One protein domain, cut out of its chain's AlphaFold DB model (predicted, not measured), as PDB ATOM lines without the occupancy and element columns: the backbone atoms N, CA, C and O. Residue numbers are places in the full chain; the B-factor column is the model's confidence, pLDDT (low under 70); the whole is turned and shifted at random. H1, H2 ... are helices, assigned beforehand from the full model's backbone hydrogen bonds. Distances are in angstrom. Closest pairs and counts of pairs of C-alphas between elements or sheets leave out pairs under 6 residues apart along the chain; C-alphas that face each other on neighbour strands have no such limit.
ATOM      1  N   ARG A   2      31.201  30.180 -11.413       72.69
ATOM      2  CA  ARG A   2      30.166  30.883 -10.615       72.69
ATOM      3  C   ARG A   2      29.083  31.613 -11.436       72.69
ATOM      4  O   ARG A   2      27.947  31.673 -10.988       72.69
ATOM      5  N   ALA A   3      29.404  32.108 -12.634       72.75
ATOM      6  CA  ALA A   3      28.423  32.746 -13.525       72.75
ATOM      7  C   ALA A   3      27.414  31.742 -14.120       72.75
ATOM      8  O   ALA A   3      26.213  31.968 -14.068       72.75
ATOM      9  N   MET A   4      27.889  30.584 -14.598       78.75
ATOM     10  CA  MET A   4      27.014  29.506 -15.094       78.75
ATOM     11  C   MET A   4      26.116  28.930 -13.993       78.75
ATOM     12  O   MET A   4      24.984  28.539 -14.260       78.75
ATOM     13  N   TYR A   5      26.606  28.898 -12.748       86.38
ATOM     14  CA  TYR A   5      25.771  28.566 -11.595       86.38
ATOM     15  C   TYR A   5      24.645  29.594 -11.396       86.38
ATOM     16  O   TYR A   5      23.509  29.188 -11.179       86.38
ATOM     17  N   GLY A   6      24.936  30.890 -11.559       86.75
ATOM     18  CA  GLY A   6      23.935  31.963 -11.510       86.75
ATOM     19  C   GLY A   6      22.809  31.775 -12.522       86.75
ATOM     20  O   GLY A   6      21.653  31.732 -12.124       86.75
ATOM     21  N   VAL A   7      23.142  31.514 -13.791       82.88
ATOM     22  CA  VAL A   7      22.138  31.251 -14.843       82.88
ATOM     23  C   VAL A   7      21.213  30.092 -14.461       82.88
ATOM     24  O   VAL A   7      19.999  30.173 -14.643       82.88
ATOM     25  N   LYS A   8      21.767  29.009 -13.897       87.12
ATOM     26  CA  LYS A   8      20.965  27.873 -13.424       87.12
ATOM     27  C   LYS A   8      20.011  28.292 -12.302       87.12
ATOM     28  O   LYS A   8      18.842  27.924 -12.347       87.12
ATOM     29  N   VAL A   9      20.515  29.005 -11.295       91.75
ATOM     30  CA  VAL A   9      19.719  29.458 -10.146       91.75
ATOM     31  C   VAL A   9      18.589  30.379 -10.608       91.75
ATOM     32  O   VAL A   9      17.437  30.131 -10.272       91.75
ATOM     33  N   GLU A  10      18.897  31.363 -11.448       88.69
ATOM     34  CA  GLU A  10      17.921  32.306 -11.995       88.69
ATOM     35  C   GLU A  10      16.853  31.606 -12.844       88.69
ATOM     36  O   GLU A  10      15.663  31.855 -12.674       88.69
ATOM     37  N   THR A  11      17.251  30.644 -13.685       88.06
ATOM     38  CA  THR A  11      16.300  29.848 -14.478       88.06
ATOM     39  C   THR A  11      15.324  29.091 -13.576       88.06
ATOM     40  O   THR A  11      14.115  29.142 -13.788       88.06
ATOM     41  N   VAL A  12      15.827  28.397 -12.547       92.12
ATOM     42  CA  VAL A  12      14.973  27.644 -11.611       92.12
ATOM     43  C   VAL A  12      14.046  28.587 -10.844       92.12
ATOM     44  O   VAL A  12      12.865  28.278 -10.683       92.12
ATOM     45  N   PHE A  13      14.558  29.741 -10.413       93.31
ATOM     46  CA  PHE A  13      13.784  30.768  -9.725       93.31
ATOM     47  C   PHE A  13      12.615  31.261 -10.590       93.31
ATOM     48  O   PHE A  13      11.459  31.145 -10.174       93.31
ATOM     49  N   VAL A  14      12.886  31.684 -11.828       89.88
ATOM     50  CA  VAL A  14      11.868  32.137 -12.789       89.88
ATOM     51  C   VAL A  14      10.838  31.039 -13.083       89.88
ATOM     52  O   VAL A  14       9.633  31.287 -13.047       89.88
ATOM     53  N   CYS A  15      11.273  29.794 -13.301       91.06
ATOM     54  CA  CYS A  15      10.351  28.675 -13.506       91.06
ATOM     55  C   CYS A  15       9.444  28.421 -12.290       91.06
ATOM     56  O   CYS A  15       8.270  28.087 -12.467       91.06
ATOM     57  N   SER A  16       9.955  28.587 -11.066       93.62
ATOM     58  CA  SER A  16       9.159  28.411  -9.844       93.62
ATOM     59  C   SER A  16       8.054  29.465  -9.709       93.62
ATOM     60  O   SER A  16       6.940  29.132  -9.298       93.62
ATOM     61  N   ILE A  17       8.321  30.702 -10.146       90.44
ATOM     62  CA  ILE A  17       7.338  31.793 -10.197       90.44
ATOM     63  C   ILE A  17       6.201  31.430 -11.147       90.44
ATOM     64  O   ILE A  17       5.035  31.483 -10.757       90.44
ATOM     65  N   PHE A  18       6.524  30.988 -12.368       87.62
ATOM     66  CA  PHE A  18       5.503  30.538 -13.315       87.62
ATOM     67  C   PHE A  18       4.702  29.360 -12.755       87.62
ATOM     68  O   PHE A  18       3.473  29.385 -12.781       87.62
ATOM     69  N   ALA A  19       5.363  28.355 -12.177       90.25
ATOM     70  CA  ALA A  19       4.673  27.221 -11.567       90.25
ATOM     71  C   ALA A  19       3.711  27.656 -10.446       90.25
ATOM     72  O   ALA A  19       2.603  27.122 -10.345       90.25
ATOM     73  N   ALA A  20       4.095  28.633  -9.621       89.50
ATOM     74  CA  ALA A  20       3.225  29.197  -8.593       89.50
ATOM     75  C   ALA A  20       2.034  29.948  -9.199       89.50
ATOM     76  O   ALA A  20       0.895  29.667  -8.823       89.50
ATOM     77  N   ALA A  21       2.281  30.821 -10.179       85.81
ATOM     78  CA  ALA A  21       1.253  31.592 -10.875       85.81
ATOM     79  C   ALA A  21       0.201  30.691 -11.545       85.81
ATOM     80  O   ALA A  21      -0.993  30.854 -11.301       85.81
ATOM     81  N   PHE A  22       0.637  29.696 -12.326       83.62
ATOM     82  CA  PHE A  22      -0.255  28.783 -13.050       83.62
ATOM     83  C   PHE A  22      -0.974  27.778 -12.148       83.62
ATOM     84  O   PHE A  22      -2.089  27.370 -12.457       83.62
ATOM     85  N   SER A  23      -0.362  27.368 -11.033       85.00
ATOM     86  CA  SER A  23      -1.023  26.468 -10.075       85.00
ATOM     87  C   SER A  23      -1.937  27.190  -9.085       85.00
ATOM     88  O   SER A  23      -2.627  26.530  -8.311       85.00
ATOM     89  N   GLY A  24      -1.913  28.525  -9.065       82.56
ATOM     90  CA  GLY A  24      -2.616  29.316  -8.060       82.56
ATOM     91  C   GLY A  24      -2.094  29.075  -6.639       82.56
ATOM     92  O   GLY A  24      -2.854  29.185  -5.679       82.56
ATOM     93  N   SER A  25      -0.829  28.661  -6.483       85.00
ATOM     94  CA  SER A  25      -0.294  28.233  -5.192       85.00
ATOM     95  C   SER A  25       1.143  28.682  -4.960       85.00
ATOM     96  O   SER A  25       2.083  28.196  -5.590       85.00
ATOM     97  N   ALA A  26       1.330  29.494  -3.918       88.56
ATOM     98  CA  ALA A  26       2.648  29.894  -3.428       88.56
ATOM     99  C   ALA A  26       3.537  28.707  -3.005       88.56
ATOM    100  O   ALA A  26       4.752  28.848  -2.934       88.56
ATOM    101  N   LYS A  27       2.966  27.516  -2.767       88.69
ATOM    102  CA  LYS A  27       3.722  26.301  -2.401       88.69
ATOM    103  C   LYS A  27       4.690  25.832  -3.490       88.69
ATOM    104  O   LYS A  27       5.510  24.958  -3.227       88.69
ATOM    105  N   LYS A  28       4.545  26.330  -4.721       89.06
ATOM    106  CA  LYS A  28       5.449  26.018  -5.836       89.06
ATOM    107  C   LYS A  28       6.636  26.972  -5.937       89.06
ATOM    108  O   LYS A  28       7.556  26.668  -6.692       89.06
ATOM    109  N   LEU A  29       6.635  28.074  -5.181       91.56
ATOM    110  CA  LEU A  29       7.801  28.942  -5.073       91.56
ATOM    111  C   LEU A  29       8.941  28.177  -4.412       91.56
ATOM    112  O   LEU A  29       8.736  27.444  -3.442       91.56
ATOM    113  N   MET A  30      10.141  28.356  -4.948       90.88
ATOM    114  CA  MET A  30      11.348  27.767  -4.392       90.88
ATOM    115  C   MET A  30      12.196  28.871  -3.776       90.88
ATOM    116  O   MET A  30      12.550  29.834  -4.453       90.88
ATOM    117  N   ASP A  31      12.546  28.712  -2.502       92.25
ATOM    118  CA  ASP A  31      13.533  29.563  -1.846       92.25
ATOM    119  C   ASP A  31      14.919  28.934  -2.067       92.25
ATOM    120  O   ASP A  31      15.367  28.051  -1.326       92.25
ATOM    121  N   LEU A  32      15.570  29.327  -3.163       93.81
ATOM    122  CA  LEU A  32      16.869  28.800  -3.562       93.81
ATOM    123  C   LEU A  32      17.969  29.373  -2.672       93.81
ATOM    124  O   LEU A  32      18.022  30.574  -2.415       93.81
ATOM    125  N   GLN A  33      18.867  28.494  -2.233       92.94
ATOM    126  CA  GLN A  33      20.024  28.851  -1.418       92.94
ATOM    127  C   GLN A  33      21.257  28.997  -2.312       92.94
ATOM    128  O   GLN A  33      21.604  28.093  -3.080       92.94
ATOM    129  N   VAL A  34      21.932  30.139  -2.207       92.44
ATOM    130  CA  VAL A  34      23.142  30.454  -2.970       92.44
ATOM    131  C   VAL A  34      24.302  30.592  -1.989       92.44
ATOM    132  O   VAL A  34      24.157  31.299  -1.001       92.44
ATOM    133  N   PRO A  35      25.459  29.946  -2.224       91.50
ATOM    134  CA  PRO A  35      26.606  30.106  -1.338       91.50
ATOM    135  C   PRO A  35      27.107  31.556  -1.315       91.50
ATOM    136  O   PRO A  35      27.371  32.113  -2.382       91.50
ATOM    137  N   ASP A  36      27.392  32.094  -0.127       89.88
ATOM    138  CA  ASP A  36      27.909  33.467   0.080       89.88
ATOM    139  C   ASP A  36      29.228  33.749  -0.657       89.88
ATOM    140  O   ASP A  36      29.625  34.886  -0.890       89.88
ATOM    141  N   THR A  37      29.925  32.694  -1.088       89.62
ATOM    142  CA  THR A  37      31.109  32.821  -1.950       89.62
ATOM    143  C   THR A  37      30.798  33.400  -3.341       89.62
ATOM    144  O   THR A  37      31.719  33.800  -4.061       89.62
ATOM    145  N   CYS A  38      29.534  33.426  -3.772       88.94
ATOM    146  CA  CYS A  38      29.108  34.100  -4.993       88.94
ATOM    147  C   CYS A  38      28.937  35.603  -4.740       88.94
ATOM    148  O   CYS A  38      28.111  36.003  -3.934       88.94
ATOM    149  N   LEU A  39      29.631  36.438  -5.518       89.44
ATOM    150  CA  LEU A  39      29.545  37.907  -5.419       89.44
ATOM    151  C   LEU A  39      28.134  38.476  -5.668       89.44
ATOM    152  O   LEU A  39      27.874  39.625  -5.350       89.44
ATOM    153  N   TRP A  40      27.244  37.685  -6.270       90.44
ATOM    154  CA  TRP A  40      25.859  38.043  -6.576       90.44
ATOM    155  C   TRP A  40      24.846  37.450  -5.578       90.44
ATOM    156  O   TRP A  40      23.649  37.639  -5.760       90.44
ATOM    157  N   ALA A  41      25.300  36.713  -4.555       92.75
ATOM    158  CA  ALA A  41      24.421  35.988  -3.633       92.75
ATOM    159  C   ALA A  41      23.477  36.916  -2.855       92.75
ATOM    160  O   ALA A  41      22.287  36.625  -2.766       92.75
ATOM    161  N   GLU A  42      23.989  38.041  -2.352       94.56
ATOM    162  CA  GLU A  42      23.202  39.048  -1.626       94.56
ATOM    163  C   GLU A  42      22.121  39.651  -2.530       94.56
ATOM    164  O   GLU A  42      20.934  39.507  -2.251       94.56
ATOM    165  N   ALA A  43      22.514  40.180  -3.694       93.62
ATOM    166  CA  ALA A  43      21.580  40.751  -4.663       93.62
ATOM    167  C   ALA A  43      20.494  39.754  -5.116       93.62
ATOM    168  O   ALA A  43      19.335  40.129  -5.291       93.62
ATOM    169  N   PHE A  44      20.846  38.476  -5.296       93.38
ATOM    170  CA  PHE A  44      19.864  37.436  -5.609       93.38
ATOM    171  C   PHE A  44      18.932  37.142  -4.430       93.38
ATOM    172  O   PHE A  44      17.737  36.951  -4.635       93.38
ATOM    173  N   THR A  45      19.460  37.109  -3.207       95.25
ATOM    174  CA  THR A  45      18.663  36.871  -1.998       95.25
ATOM    175  C   THR A  45      17.632  37.976  -1.807       95.25
ATOM    176  O   THR A  45      16.465  37.672  -1.563       95.25
ATOM    177  N   ASP A  46      18.026  39.232  -2.015       95.56
ATOM    178  CA  ASP A  46      17.126  40.387  -1.953       95.56
ATOM    179  C   ASP A  46      16.041  40.319  -3.033       95.56
ATOM    180  O   ASP A  46      14.855  40.492  -2.742       95.56
ATOM    181  N   LEU A  47      16.426  40.000  -4.276       94.75
ATOM    182  CA  LEU A  47      15.485  39.818  -5.384       94.75
ATOM    183  C   LEU A  47      14.476  38.703  -5.080       94.75
ATOM    184  O   LEU A  47      13.271  38.900  -5.236       94.75
ATOM    185  N   GLN A  48      14.960  37.543  -4.635       94.88
ATOM    186  CA  GLN A  48      14.121  36.398  -4.299       94.88
ATOM    187  C   GLN A  48      13.178  36.730  -3.142       94.88
ATOM    188  O   GLN A  48      11.996  36.400  -3.215       94.88
ATOM    189  N   ALA A  49      13.668  37.392  -2.090       95.44
ATOM    190  CA  ALA A  49      12.856  37.788  -0.944       95.44
ATOM    191  C   ALA A  49      11.744  38.761  -1.349       95.44
ATOM    192  O   ALA A  49      10.591  38.551  -0.971       95.44
ATOM    193  N   CYS A  50      12.076  39.768  -2.161       94.94
ATOM    194  CA  CYS A  50      11.129  40.745  -2.688       94.94
ATOM    195  C   CYS A  50      10.045  40.068  -3.541       94.94
ATOM    196  O   CYS A  50       8.863  40.116  -3.208       94.94
ATOM    197  N   VAL A  51      10.445  39.351  -4.594       92.38
ATOM    198  CA  VAL A  51       9.510  38.745  -5.553       92.38
ATOM    199  C   VAL A  51       8.682  37.627  -4.916       92.38
ATOM    200  O   VAL A  51       7.465  37.592  -5.091       92.38
ATOM    201  N   ASN A  52       9.296  36.720  -4.146       93.25
ATOM    202  CA  ASN A  52       8.536  35.666  -3.473       93.25
ATOM    203  C   ASN A  52       7.623  36.248  -2.384       93.25
ATOM    204  O   ASN A  52       6.570  35.670  -2.123       93.25
ATOM    205  N   GLY A  53       8.015  37.353  -1.738       92.19
ATOM    206  CA  GLY A  53       7.173  38.102  -0.802       92.19
ATOM    207  C   GLY A  53       5.897  38.598  -1.475       92.19
ATOM    208  O   GLY A  53       4.812  38.170  -1.097       92.19
ATOM    209  N   GLU A  54       6.041  39.371  -2.551       89.50
ATOM    210  CA  GLU A  54       4.921  39.893  -3.348       89.50
ATOM    211  C   GLU A  54       3.982  38.779  -3.832       89.50
ATOM    212  O   GLU A  54       2.763  38.854  -3.683       89.50
ATOM    213  N   ILE A  55       4.530  37.682  -4.363       87.88
ATOM    214  CA  ILE A  55       3.709  36.559  -4.838       87.88
ATOM    215  C   ILE A  55       2.962  35.888  -3.677       87.88
ATOM    216  O   ILE A  55       1.791  35.522  -3.815       87.88
ATOM    217  N   ARG A  56       3.617  35.709  -2.523       89.81
ATOM    218  CA  ARG A  56       2.973  35.157  -1.323       89.81
ATOM    219  C   ARG A  56       1.857  36.068  -0.823       89.81
ATOM    220  O   ARG A  56       0.810  35.545  -0.437       89.81
ATOM    221  N   ASP A  57       2.037  37.380  -0.890       88.44
ATOM    222  CA  ASP A  57       1.030  38.363  -0.489       88.44
ATOM    223  C   ASP A  57      -0.179  38.348  -1.431       88.44
ATOM    224  O   ASP A  57      -1.317  38.285  -0.957       88.44
ATOM    225  N   ILE A  58       0.044  38.267  -2.750       84.81
ATOM    226  CA  ILE A  58      -1.024  38.083  -3.747       84.81
ATOM    227  C   ILE A  58      -1.873  36.859  -3.385       84.81
ATOM    228  O   ILE A  58      -3.087  36.975  -3.219       84.81
ATOM    229  N   PHE A  59      -1.245  35.699  -3.163       81.88
ATOM    230  CA  PHE A  59      -1.974  34.471  -2.831       81.88
ATOM    231  C   PHE A  59      -2.628  34.483  -1.442       81.88
ATOM    232  O   PHE A  59      -3.647  33.819  -1.249       81.88
ATOM    233  N   SER A  60      -2.076  35.222  -0.478       82.44
ATOM    234  CA  SER A  60      -2.617  35.313   0.888       82.44
ATOM    235  C   SER A  60      -3.781  36.297   0.998       82.44
ATOM    236  O   SER A  60      -4.673  36.105   1.821       82.44
ATOM    237  N   SER A  61      -3.806  37.329   0.151       75.50
ATOM    238  CA  SER A  61      -4.848  38.363   0.142       75.50
ATOM    239  C   SER A  61      -6.222  37.865  -0.330       75.50
ATOM    240  O   SER A  61      -7.206  38.599  -0.243       75.50
ATOM    241  N   GLY A  62      -6.303  36.643  -0.872       64.12
ATOM    242  CA  GLY A  62      -7.511  36.098  -1.501       64.12
ATOM    243  C   GLY A  62      -7.957  36.862  -2.758       64.12
ATOM    244  O   GLY A  62      -8.956  36.496  -3.373       64.12
ATOM    245  N   SER A  63      -7.228  37.916  -3.134       56.81
ATOM    246  CA  SER A  63      -7.516  38.802  -4.248       56.81
ATOM    247  C   SER A  63      -6.716  38.360  -5.463       56.81
ATOM    248  O   SER A  63      -5.496  38.485  -5.470       56.81
ATOM    249  N   VAL A  64      -7.452  37.982  -6.510       55.44
ATOM    250  CA  VAL A  64      -6.991  37.880  -7.898       55.44
ATOM    251  C   VAL A  64      -5.941  36.791  -8.090       55.44
ATOM    252  O   VAL A  64      -4.796  36.879  -7.650       55.44
ATOM    253  N   THR A  65      -6.324  35.747  -8.819       63.62
ATOM    254  CA  THR A  65      -5.326  34.822  -9.352       63.62
ATOM    255  C   THR A  65      -4.272  35.618 -10.126       63.62
ATOM    256  O   THR A  65      -4.596  36.587 -10.818       63.62
TER     257      THR A  65
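This is residues 2 to 65 of the 161 residues of an uncharacterized protein of Davidia involucrata (UniProt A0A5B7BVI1). Two long helices, H1 and H2, lie side by side as a rod and run the same way, and the link of residues 24 to 40 runs back along one side of the pair from the end of H1 to the beginning of H2. The printed part has 64 residues with two named helices, H1 then H2, and no named strand; the class is all helix. It is only just compact, close to loose, with a radius of gyration of the C-alphas of 12.6 A, and spans 39 by 17 by 13 A.

H1, the longest helix, is residues 2 to 23, 31.5 A from C-alpha 2 at (30.166, 30.883, -10.615) to C-alpha 23. H2 is residues 41 to 60, 27.4 A long, ending at C-alpha 60 at (-2.617, 35.313, 0.888).

H1 and H2 are close but not clearly touching; their closest C-alphas, of Phe 13 and Gln 48, are 7.8 A apart. They run the same way at a shallow tilt of 1 degrees. In H1 and H2 every O i to N i+4 pair is within hydrogen-bond range.

The C-alphas of Thr 37 and Ser 63, the two farthest apart, are 39.2 A apart. The printed part has no cut. The link H1 to H2 is long, 17 residues. Residues 62 to 65 are under 70 in pLDDT.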